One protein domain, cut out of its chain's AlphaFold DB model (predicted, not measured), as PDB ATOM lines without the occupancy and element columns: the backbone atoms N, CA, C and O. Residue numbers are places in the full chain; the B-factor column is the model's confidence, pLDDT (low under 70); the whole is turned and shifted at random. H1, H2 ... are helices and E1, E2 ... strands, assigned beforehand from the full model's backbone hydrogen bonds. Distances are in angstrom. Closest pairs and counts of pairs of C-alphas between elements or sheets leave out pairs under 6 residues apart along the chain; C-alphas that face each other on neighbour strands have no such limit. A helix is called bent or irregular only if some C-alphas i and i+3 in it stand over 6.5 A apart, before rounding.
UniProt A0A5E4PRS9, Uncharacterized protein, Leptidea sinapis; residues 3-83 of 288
ATOM      1  N   GLY A   3      -4.877  31.116   4.698       86.94
ATOM      2  CA  GLY A   3      -4.347  30.852   6.038       86.94
ATOM      3  C   GLY A   3      -2.847  30.556   6.076       86.94
ATOM      4  O   GLY A   3      -2.268  30.117   5.080       86.94
ATOM      5  N   LYS A   4      -2.237  30.795   7.240       92.31
ATOM      6  CA  LYS A   4      -0.815  30.576   7.564       92.31
ATOM      7  C   LYS A   4      -0.606  29.762   8.843       92.31
ATOM      8  O   LYS A   4       0.536  29.459   9.188       92.31
ATOM      9  N   ALA A   5      -1.670  29.414   9.567       89.19
ATOM     10  CA  ALA A   5      -1.545  28.604  10.768       89.19
ATOM     11  C   ALA A   5      -0.999  27.221  10.399       89.19
ATOM     12  O   ALA A   5      -1.469  26.591   9.444       89.19
ATOM     13  N   ALA A   6      -0.029  26.735  11.178       87.19
ATOM     14  CA  ALA A   6       0.517  25.402  10.990       87.19
ATOM     15  C   ALA A   6      -0.626  24.376  10.999       87.19
ATOM     16  O   ALA A   6      -1.407  24.298  11.954       87.19
ATOM     17  N   SER A   7      -0.735  23.599   9.922       76.06
ATOM     18  CA  SER A   7      -1.696  22.509   9.835       76.06
ATOM     19  C   SER A   7      -1.312  21.469  10.884       76.06
ATOM     20  O   SER A   7      -0.318  20.753  10.769       76.06
ATOM     21  N   ASN A   8      -2.063  21.439  11.984       71.94
ATOM     22  CA  ASN A   8      -1.808  20.470  13.035       71.94
ATOM     23  C   ASN A   8      -2.014  19.077  12.426       71.94
ATOM     24  O   ASN A   8      -3.105  18.785  11.940       71.94
ATOM     25  N   VAL A   9      -0.974  18.238  12.420       63.34
ATOM     26  CA  VAL A   9      -0.958  16.938  11.714       63.34
ATOM     27  C   VAL A   9      -2.114  16.029  12.164       63.34
ATOM     28  O   VAL A   9      -2.545  15.144  11.429       63.34
ATOM     29  N   THR A  10      -2.662  16.273  13.357       69.19
ATOM     30  CA  THR A  10      -3.782  15.528  13.947       69.19
ATOM     31  C   THR A  10      -5.152  16.202  13.784       69.19
ATOM     32  O   THR A  10      -6.156  15.665  14.252       69.19
ATOM     33  N   GLY A  11      -5.218  17.397  13.195       76.81
ATOM     34  CA  GLY A  11      -6.457  18.146  12.994       76.81
ATOM     35  C   GLY A  11      -7.285  17.589  11.838       76.81
ATOM     36  O   GLY A  11      -6.744  17.218  10.800       76.81
ATOM     37  N   LYS A  12      -8.611  17.541  12.012       84.94
ATOM     38  CA  LYS A  12      -9.538  17.134  10.945       84.94
ATOM     39  C   LYS A  12      -9.794  18.243   9.926       84.94
ATOM     40  O   LYS A  12      -9.966  17.922   8.765       84.94
ATOM     41  N   PHE A  13      -9.771  19.505  10.362       85.44
ATOM     42  CA  PHE A  13      -9.960  20.671   9.502       85.44
ATOM     43  C   PHE A  13      -8.644  21.082   8.833       85.44
ATOM     44  O   PHE A  13      -7.715  21.528   9.513       85.44
ATOM     45  N   ARG A  14      -8.568  20.930   7.508       83.88
ATOM     46  CA  ARG A  14      -7.388  21.271   6.696       83.88
ATOM     47  C   ARG A  14      -7.796  21.710   5.293       83.88
ATOM     48  O   ARG A  14      -8.923  21.479   4.870       83.88
ATOM     49  N   ALA A  15      -6.882  22.342   4.562       80.94
ATOM     50  CA  ALA A  15      -7.125  22.679   3.165       80.94
ATOM     51  C   ALA A  15      -7.406  21.426   2.323       80.94
ATOM     52  O   ALA A  15      -6.821  20.366   2.548       80.94
ATOM     53  N   ALA A  16      -8.302  21.556   1.345       69.69
ATOM     54  CA  ALA A  16      -8.625  20.462   0.443       69.69
ATOM     55  C   ALA A  16      -7.429  20.154  -0.475       69.69
ATOM     56  O   ALA A  16      -7.045  20.980  -1.304       69.69
ATOM     57  N   ASP A  17      -6.881  18.942  -0.373       67.75
ATOM     58  CA  ASP A  17      -5.897  18.430  -1.324       67.75
ATOM     59  C   ASP A  17      -6.591  18.132  -2.663       67.75
ATOM     60  O   ASP A  17      -7.323  17.153  -2.804       67.75
ATOM     61  N   ILE A  18      -6.366  18.965  -3.685       58.84
ATOM     62  CA  ILE A  18      -7.008  18.844  -5.013       58.84
ATOM     63  C   ILE A  18      -6.371  17.711  -5.857       58.84
ATOM     64  O   ILE A  18      -6.113  17.859  -7.050       58.84
ATOM     65  N   LYS A  19      -6.079  16.551  -5.259       50.72
ATOM     66  CA  LYS A  19      -5.488  15.391  -5.946       50.72
ATOM     67  C   LYS A  19      -6.357  14.135  -5.785       50.72
ATOM     68  O   LYS A  19      -5.958  13.229  -5.078       50.72
ATOM     69  N   ILE A  20      -7.473  14.071  -6.532       39.91
ATOM     70  CA  ILE A  20      -8.257  12.853  -6.891       39.91
ATOM     71  C   ILE A  20      -8.926  12.123  -5.685       39.91
ATOM     72  O   ILE A  20      -8.338  12.018  -4.615       39.91
ATOM     73  N   PRO A  21     -10.184  11.632  -5.777       42.88
ATOM     74  CA  PRO A  21     -11.001  11.432  -4.582       42.88
ATOM     75  C   PRO A  21     -10.780  10.071  -3.912       42.88
ATOM     76  O   PRO A  21     -11.057   9.027  -4.500       42.88
ATOM     77  N   LEU A  22     -10.423  10.099  -2.628       33.31
ATOM     78  CA  LEU A  22     -10.784   9.063  -1.660       33.31
ATOM     79  C   LEU A  22     -11.295   9.740  -0.372       33.31
ATOM     80  O   LEU A  22     -10.518  10.164   0.474       33.31
ATOM     81  N   ASN A  23     -12.625   9.770  -0.256       38.12
ATOM     82  CA  ASN A  23     -13.467  10.051   0.917       38.12
ATOM     83  C   ASN A  23     -13.644  11.480   1.484       38.12
ATOM     84  O   ASN A  23     -12.728  12.286   1.602       38.12
ATOM     85  N   ASP A  24     -14.915  11.699   1.853       46.97
ATOM     86  CA  ASP A  24     -15.626  12.893   2.338       46.97
ATOM     87  C   ASP A  24     -14.892  13.686   3.434       46.97
ATOM     88  O   ASP A  24     -14.609  13.163   4.510       46.97
ATOM     89  N   ARG A  25     -14.504  14.931   3.121       59.31
ATOM     90  CA  ARG A  25     -15.186  16.208   3.449       59.31
ATOM     91  C   ARG A  25     -15.083  16.604   4.926       59.31
ATOM     92  O   ARG A  25     -15.662  15.952   5.790       59.31
ATOM     93  N   ASP A  26     -14.437  17.748   5.172       64.62
ATOM     94  CA  ASP A  26     -14.541  18.480   6.435       64.62
ATOM     95  C   ASP A  26     -16.017  18.672   6.786       64.62
ATOM     96  O   ASP A  26     -16.806  19.194   5.985       64.62
ATOM     97  N   LYS A  27     -16.408  18.216   7.976       83.25
ATOM     98  CA  LYS A  27     -17.761  18.435   8.477       83.25
ATOM     99  C   LYS A  27     -17.831  19.824   9.085       83.25
ATOM    100  O   LYS A  27     -16.860  20.315   9.653       83.25
ATOM    101  N   GLU A  28     -19.011  20.435   9.052       86.31
ATOM    102  CA  GLU A  28     -19.264  21.702   9.757       86.31
ATOM    103  C   GLU A  28     -18.846  21.619  11.236       86.31
ATOM    104  O   GLU A  28     -18.346  22.593  11.797       86.31
ATOM    105  N   THR A  29     -18.957  20.433  11.844       91.50
ATOM    106  CA  THR A  29     -18.475  20.149  13.201       91.50
ATOM    107  C   THR A  29     -16.967  20.333  13.350       91.50
ATOM    108  O   THR A  29     -16.535  20.915  14.337       91.50
ATOM    109  N   ASP A  30     -16.164  19.910  12.371       90.12
ATOM    110  CA  ASP A  30     -14.702  20.020  12.437       90.12
ATOM    111  C   ASP A  30     -14.260  21.490  12.355       90.12
ATOM    112  O   ASP A  30     -13.370  21.920  13.094       90.12
ATOM    113  N   ILE A  31     -14.935  22.287  11.515       90.56
ATOM    114  CA  ILE A  31     -14.705  23.737  11.403       90.56
ATOM    115  C   ILE A  31     -15.139  24.448  12.694       90.56
ATOM    116  O   ILE A  31     -14.404  25.284  13.223       90.56
ATOM    117  N   SER A  32     -16.306  24.085  13.238       92.06
ATOM    118  CA  SER A  32     -16.832  24.631  14.500       92.06
ATOM    119  C   SER A  32     -15.881  24.367  15.666       92.06
ATOM    120  O   SER A  32     -15.530  25.284  16.405       92.06
ATOM    121  N   GLU A  33     -15.425  23.121  15.816       93.75
ATOM    122  CA  GLU A  33     -14.482  22.719  16.863       93.75
ATOM    123  C   GLU A  33     -13.134  23.428  16.715       93.75
ATOM    124  O   GLU A  33     -12.515  23.803  17.714       93.75
ATOM    125  N   TYR A  34     -12.670  23.627  15.478       93.31
ATOM    126  CA  TYR A  34     -11.446  24.371  15.213       93.31
ATOM    127  C   TYR A  34     -11.563  25.828  15.670       93.31
ATOM    128  O   TYR A  34     -10.703  26.301  16.416       93.31
ATOM    129  N   ILE A  35     -12.634  26.518  15.272       92.62
ATOM    130  CA  ILE A  35     -12.865  27.926  15.621       92.62
ATOM    131  C   ILE A  35     -13.080  28.082  17.127       92.62
ATOM    132  O   ILE A  35     -12.472  28.960  17.738       92.62
ATOM    133  N   GLN A  36     -13.842  27.188  17.757       95.50
ATOM    134  CA  GLN A  36     -14.016  27.198  19.208       95.50
ATOM    135  C   GLN A  36     -12.677  27.029  19.937       95.50
ATOM    136  O   GLN A  36     -12.436  27.685  20.945       95.50
ATOM    137  N   ARG A  37     -11.777  26.179  19.431       95.06
ATOM    138  CA  ARG A  37     -10.468  25.951  20.055       95.06
ATOM    139  C   ARG A  37      -9.512  27.140  19.905       95.06
ATOM    140  O   ARG A  37      -8.773  27.415  20.844       95.06
ATOM    141  N   HIS A  38      -9.507  27.815  18.755       93.56
ATOM    142  CA  HIS A  38      -8.499  28.844  18.439       93.56
ATOM    143  C   HIS A  38      -8.986  30.280  18.654       93.56
ATOM    144  O   HIS A  38      -8.195  31.140  19.025       93.56
ATOM    145  N   ALA A  39     -10.276  30.545  18.454       94.06
ATOM    146  CA  ALA A  39     -10.875  31.865  18.645       94.06
ATOM    147  C   ALA A  39     -11.724  31.963  19.926       94.06
ATOM    148  O   ALA A  39     -12.095  33.070  20.319       94.06
ATOM    149  N   ASN A  40     -12.009  30.827  20.582       95.88
ATOM    150  CA  ASN A  40     -12.951  30.727  21.700       95.88
ATOM    151  C   ASN A  40     -14.347  31.268  21.347       95.88
ATOM    152  O   ASN A  40     -14.976  31.949  22.152       95.88
ATOM    153  N   GLU A  41     -14.810  30.981  20.127       95.88
ATOM    154  CA  GLU A  41     -16.095  31.447  19.604       95.88
ATOM    155  C   GLU A  41     -16.937  30.294  19.059       95.88
ATOM    156  O   GLU A  41     -16.439  29.430  18.333       95.88
ATOM    157  N   VAL A  42     -18.239  30.349  19.344       94.69
ATOM    158  CA  VAL A  42     -19.244  29.506  18.693       94.69
ATOM    159  C   VAL A  42     -19.772  30.272  17.490       94.69
ATOM    160  O   VAL A  42     -20.359  31.344  17.631       94.69
ATOM    161  N   VAL A  43     -19.575  29.718  16.302       92.25
ATOM    162  CA  VAL A  43     -20.005  30.337  15.046       92.25
ATOM    163  C   VAL A  43     -21.140  29.542  14.410       92.25
ATOM    164  O   VAL A  43     -21.222  28.323  14.546       92.25
ATOM    165  N   THR A  44     -22.018  30.239  13.692       90.44
ATOM    166  CA  THR A  44     -23.055  29.610  12.866       90.44
ATOM    167  C   THR A  44     -22.620  29.596  11.410       90.44
ATOM    168  O   THR A  44     -22.099  30.600  10.909       90.44
ATOM    169  N   PHE A  45     -22.886  28.486  10.726       88.38
ATOM    170  CA  PHE A  45     -22.529  28.279   9.329       88.38
ATOM    171  C   PHE A  45     -23.770  28.274   8.445       88.38
ATOM    172  O   PHE A  45     -24.819  27.751   8.815       88.38
ATOM    173  N   GLU A  46     -23.619  28.816   7.245       86.38
ATOM    174  CA  GLU A  46     -24.559  28.650   6.144       86.38
ATOM    175  C   GLU A  46     -23.772  28.102   4.949       86.38
ATOM    176  O   GLU A  46     -22.847  28.750   4.449       86.38
ATOM    177  N   ARG A  47     -24.089  26.880   4.505       85.75
ATOM    178  CA  ARG A  47     -23.429  26.283   3.340       85.75
ATOM    179  C   ARG A  47     -23.784  27.078   2.086       85.75
ATOM    180  O   ARG A  47     -24.955  27.253   1.760       85.75
ATOM    181  N   ILE A  48     -22.768  27.514   1.352       79.38
ATOM    182  CA  ILE A  48     -22.948  28.245   0.099       79.38
ATOM    183  C   ILE A  48     -23.130  27.222  -1.022       79.38
ATOM    184  O   ILE A  48     -22.213  26.462  -1.347       79.38
ATOM    185  N   GLY A  49     -24.321  27.205  -1.621       80.31
ATOM    186  CA  GLY A  49     -24.588  26.421  -2.823       80.31
ATOM    187  C   GLY A  49     -23.729  26.914  -3.987       80.31
ATOM    188  O   GLY A  49     -23.798  28.083  -4.364       80.31
ATOM    189  N   MET A  50     -22.911  26.029  -4.557       72.31
ATOM    190  CA  MET A  50     -22.118  26.325  -5.750       72.31
ATOM    191  C   MET A  50     -22.816  25.781  -6.993       72.31
ATOM    192  O   MET A  50     -23.357  24.680  -6.975       72.31
ATOM    193  N   LYS A  51     -22.787  26.557  -8.082       64.38
ATOM    194  CA  LYS A  51     -23.431  26.195  -9.356       64.38
ATOM    195  C   LYS A  51     -22.790  24.983 -10.027       64.38
ATOM    196  O   LYS A  51     -23.479  24.161 -10.615       64.38
ATOM    197  N   THR A  52     -21.467  24.896  -9.952       69.38
ATOM    198  CA  THR A  52     -20.695  23.743 -10.413       69.38
ATOM    199  C   THR A  52     -20.238  22.980  -9.186       69.38
ATOM    200  O   THR A  52     -19.740  23.597  -8.241       69.38
ATOM    201  N   GLU A  53     -20.385  21.657  -9.201       80.00
ATOM    202  CA  GLU A  53     -19.823  20.826  -8.147       80.00
ATOM    203  C   GLU A  53     -18.307  21.045  -8.101       80.00
ATOM    204  O   GLU A  53     -17.595  20.906  -9.098       80.00
ATOM    205  N   ARG A  54     -17.820  21.477  -6.940       78.00
ATOM    206  CA  ARG A  54     -16.395  21.644  -6.671       78.00
ATOM    207  C   ARG A  54     -15.946  20.512  -5.753       78.00
ATOM    208  O   ARG A  54     -16.747  20.030  -4.954       78.00
ATOM    209  N   PRO A  55     -14.659  20.139  -5.787       79.38
ATOM    210  CA  PRO A  55     -14.109  19.132  -4.880       79.38
ATOM    211  C   PRO A  55     -13.975  19.628  -3.425       79.38
ATOM    212  O   PRO A  55     -13.316  18.984  -2.620       79.38
ATOM    213  N   TYR A  56     -14.567  20.773  -3.082       81.31
ATOM    214  CA  TYR A  56     -14.534  21.384  -1.758       81.31
ATOM    215  C   TYR A  56     -15.911  21.950  -1.402       81.31
ATOM    216  O   TYR A  56     -16.745  22.187  -2.276       81.31
ATOM    217  N   ASN A  57     -16.148  22.187  -0.114       85.12
ATOM    218  CA  ASN A  57     -17.329  22.904   0.365       85.12
ATOM    219  C   ASN A  57     -17.008  24.391   0.571       85.12
ATOM    220  O   ASN A  57     -15.870  24.748   0.863       85.12
ATOM    221  N   SER A  58     -18.023  25.248   0.453       82.81
ATOM    222  CA  SER A  58     -17.933  26.672   0.788       82.81
ATOM    223  C   SER A  58     -18.952  27.004   1.872       82.81
ATOM    224  O   SER A  58     -20.105  26.571   1.788       82.81
ATOM    225  N   TYR A  59     -18.545  27.790   2.866       87.25
ATOM    226  CA  TYR A  59     -19.385  28.168   4.001       87.25
ATOM    227  C   TYR A  59     -19.344  29.676   4.223       87.25
ATOM    228  O   TYR A  59     -18.305  30.318   4.064       87.25
ATOM    229  N   LYS A  60     -20.481  30.238   4.623       87.88
ATOM    230  CA  LYS A  60     -20.599  31.590   5.157       87.88
ATOM    231  C   LYS A  60     -20.640  31.495   6.676       87.88
ATOM    232  O   LYS A  60     -21.468  30.772   7.226       87.88
ATOM    233  N   LEU A  61     -19.736  32.216   7.332       91.00
ATOM    234  CA  LEU A  61     -19.642  32.274   8.784       91.00
ATOM    235  C   LEU A  61     -20.246  33.582   9.283       91.00
ATOM    236  O   LEU A  61     -19.970  34.650   8.730       91.00
ATOM    237  N   PHE A  62     -21.032  33.498  10.350       87.75
ATOM    238  CA  PHE A  62     -21.490  34.674  11.080       87.75
ATOM    239  C   PHE A  62     -20.679  34.796  12.365       87.75
ATOM    240  O   PHE A  62     -20.654  33.873  13.178       87.75
ATOM    241  N   VAL A  63     -20.003  35.934  12.514       89.88
ATOM    242  CA  VAL A  63     -19.098  36.218  13.631       89.88
ATOM    243  C   VAL A  63     -19.471  37.555  14.277       89.88
ATOM    244  O   VAL A  63     -19.964  38.446  13.573       89.88
ATOM    245  N   PRO A  64     -19.242  37.731  15.589       90.19
ATOM    246  CA  PRO A  64     -19.377  39.029  16.240       90.19
ATOM    247  C   PRO A  64     -18.490  40.092  15.578       90.19
ATOM    248  O   PRO A  64     -17.337  39.831  15.237       90.19
ATOM    249  N   GLU A  65     -19.007  41.313  15.421       85.19
ATOM    250  CA  GLU A  65     -18.282  42.406  14.752       85.19
ATOM    251  C   GLU A  65     -16.957  42.744  15.452       85.19
ATOM    252  O   GLU A  65     -15.935  42.938  14.798       85.19
ATOM    253  N   ASN A  66     -16.934  42.708  16.787       92.50
ATOM    254  CA  ASN A  66     -15.727  42.924  17.588       92.50
ATOM    255  C   ASN A  66     -14.667  41.815  17.438       92.50
ATOM    256  O   ASN A  66     -13.539  41.994  17.893       92.50
ATOM    257  N   LYS A  67     -15.009  40.680  16.818       91.56
ATOM    258  CA  LYS A  67     -14.084  39.585  16.493       91.56
ATOM    259  C   LYS A  67     -13.712  39.543  15.017       91.56
ATOM    260  O   LYS A  67     -12.903  38.706  14.632       91.56
ATOM    261  N   LEU A  68     -14.236  40.453  14.195       88.75
ATOM    262  CA  LEU A  68     -13.978  40.465  12.758       88.75
ATOM    263  C   LEU A  68     -12.478  40.431  12.438       88.75
ATOM    264  O   LEU A  68     -12.060  39.612  11.631       88.75
ATOM    265  N   ASN A  69     -11.669  41.255  13.109       91.00
ATOM    266  CA  ASN A  69     -10.222  41.292  12.876       91.00
ATOM    267  C   ASN A  69      -9.547  39.949  13.183       91.00
ATOM    268  O   ASN A  69      -8.666  39.542  12.442       91.00
ATOM    269  N   THR A  70     -10.001  39.228  14.213       92.94
ATOM    270  CA  THR A  70      -9.507  37.880  14.527       92.94
ATOM    271  C   THR A  70      -9.799  36.902  13.392       92.94
ATOM    272  O   THR A  70      -8.933  36.125  13.019       92.94
ATOM    273  N   PHE A  71     -10.996  36.955  12.800       90.94
ATOM    274  CA  PHE A  71     -11.375  36.075  11.686       90.94
ATOM    275  C   PHE A  71     -10.776  36.481  10.334       90.94
ATOM    276  O   PHE A  71     -10.806  35.686   9.395       90.94
ATOM    277  N   LEU A  72     -10.251  37.703  10.225       87.56
ATOM    278  CA  LEU A  72      -9.509  38.176   9.057       87.56
ATOM    279  C   LEU A  72      -7.988  38.026   9.212       87.56
ATOM    280  O   LEU A  72      -7.266  38.302   8.260       87.56
ATOM    281  N   ASP A  73      -7.514  37.568  10.371       92.00
ATOM    282  CA  ASP A  73      -6.110  37.245  10.606       92.00
ATOM    283  C   ASP A  73      -5.749  35.935   9.889       92.00
ATOM    284  O   ASP A  73      -6.368  34.889  10.105       92.00
ATOM    285  N   ASP A  74      -4.734  35.976   9.029       92.69
ATOM    286  CA  ASP A  74      -4.255  34.796   8.314       92.69
ATOM    287  C   ASP A  74      -3.601  33.762   9.239       92.69
ATOM    288  O   ASP A  74      -3.577  32.576   8.903       92.69
ATOM    289  N   ASN A  75      -3.185  34.159  10.441       95.12
ATOM    290  CA  ASN A  75      -2.659  33.256  11.462       95.12
ATOM    291  C   ASN A  75      -3.748  32.457  12.186       95.12
ATOM    292  O   ASN A  75      -3.420  31.508  12.898       95.12
ATOM    293  N   LEU A  76      -5.033  32.805  12.019       93.25
ATOM    294  CA  LEU A  76      -6.130  32.005  12.566       93.25
ATOM    295  C   LEU A  76      -6.374  30.739  11.741       93.25
ATOM    296  O   LEU A  76      -6.777  29.725  12.298       93.25
ATOM    297  N   TRP A  77      -6.194  30.797  10.422       91.06
ATOM    298  CA  TRP A  77      -6.663  29.751   9.514       91.06
ATOM    299  C   TRP A  77      -5.544  28.781   9.130       91.06
ATOM    300  O   TRP A  77      -4.433  29.242   8.853       91.06
ATOM    301  N   PRO A  78      -5.815  27.462   9.039       90.31
ATOM    302  CA  PRO A  78      -4.834  26.499   8.551       90.31
ATOM    303  C   PRO A  78      -4.306  26.872   7.168       90.31
ATOM    304  O   PRO A  78      -5.051  27.389   6.327       90.31
ATOM    305  N   GLU A  79      -3.035  26.567   6.921       89.12
ATOM    306  CA  GLU A  79      -2.418  26.760   5.611       89.12
ATOM    307  C   GLU A  79      -3.271  26.159   4.482       89.12
ATOM    308  O   GLU A  79      -3.745  25.024   4.571       89.12
ATOM    309  N   GLY A  80      -3.492  26.953   3.430       84.00
ATOM    310  CA  GLY A  80      -4.279  26.582   2.252       84.00
ATOM    311  C   GLY A  80      -5.794  26.806   2.369       84.00
ATOM    312  O   GLY A  80      -6.495  26.710   1.360       84.00
ATOM    313  N   ILE A  81      -6.325  27.148   3.551       85.12
ATOM    314  CA  ILE A  81      -7.728  27.570   3.687       85.12
ATOM    315  C   ILE A  81      -7.879  28.993   3.152       85.12
ATOM    316  O   ILE A  81      -7.254  29.928   3.652       85.12
ATOM    317  N   ALA A  82      -8.729  29.168   2.142       82.38
ATOM    318  CA  ALA A  82      -9.095  30.482   1.629       82.38
ATOM    319  C   ALA A  82     -10.255  31.072   2.444       82.38
ATOM    320  O   ALA A  82     -11.271  30.412   2.664       82.38
ATOM    321  N   PHE A  83     -10.125  32.332   2.853       84.50
ATOM    322  CA  PHE A  83     -11.153  33.049   3.606       84.50
ATOM    323  C   PHE A  83     -11.206  34.522   3.186       84.50
ATOM    324  O   PHE A  83     -10.256  35.071   2.618       84.50
TER     325      PHE A  83
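AT A GLANCE: This is residues 3 to 83 of the 288 residues of an uncharacterized protein of Leptidea sinapis (UniProt A0A5E4PRS9). Little regular structure: a long looping stretch, residues 3 to 27, leads into helix H1, with the small hairpin E1 E2 near residues 28 to 32 of H1 and short helix H2 near its other end. The 81 printed residues include H1, E1, E2 and H2 in that order; the class is mixed, with 28 residues in named elements. The whole is compact, radius of gyration of the C-alphas 12.9 A, spanning 38 by 30 by 19 A.

HOW THE PARTS SIT: H1, residues 28 to 39, has every O i to N i+4 pair within hydrogen-bond range. E1, residues 44 to 47, and E2, residues 59 to 62, form an antiparallel hairpin at 153 degrees; N 60 and O 46 are 2.8 A apart. H2, residues 65 to 72, has 2 of 4 such helix pairs within range and is irregular: C-alphas 66 and 69 are 7.4 A apart. H1 and H2 are close but not clearly touching, about perpendicular at 79 degrees; their closest C-alphas, Ala 39 and Thr 70, are 7.4 A apart.

IN THESE COORDINATES: H1 is 15.9 A long from C-alpha 28 at (-19.264, 21.702, 9.757); H2 is 11.3 A long, ending at C-alpha 72 at (-9.509, 38.176, 9.057).

THE WHOLE: The printed part has no cut. The link E1 to E2 is long, 11 residues. Residues 9 to 10, 16 to 26 and 51 to 52 are under pLDDT 70.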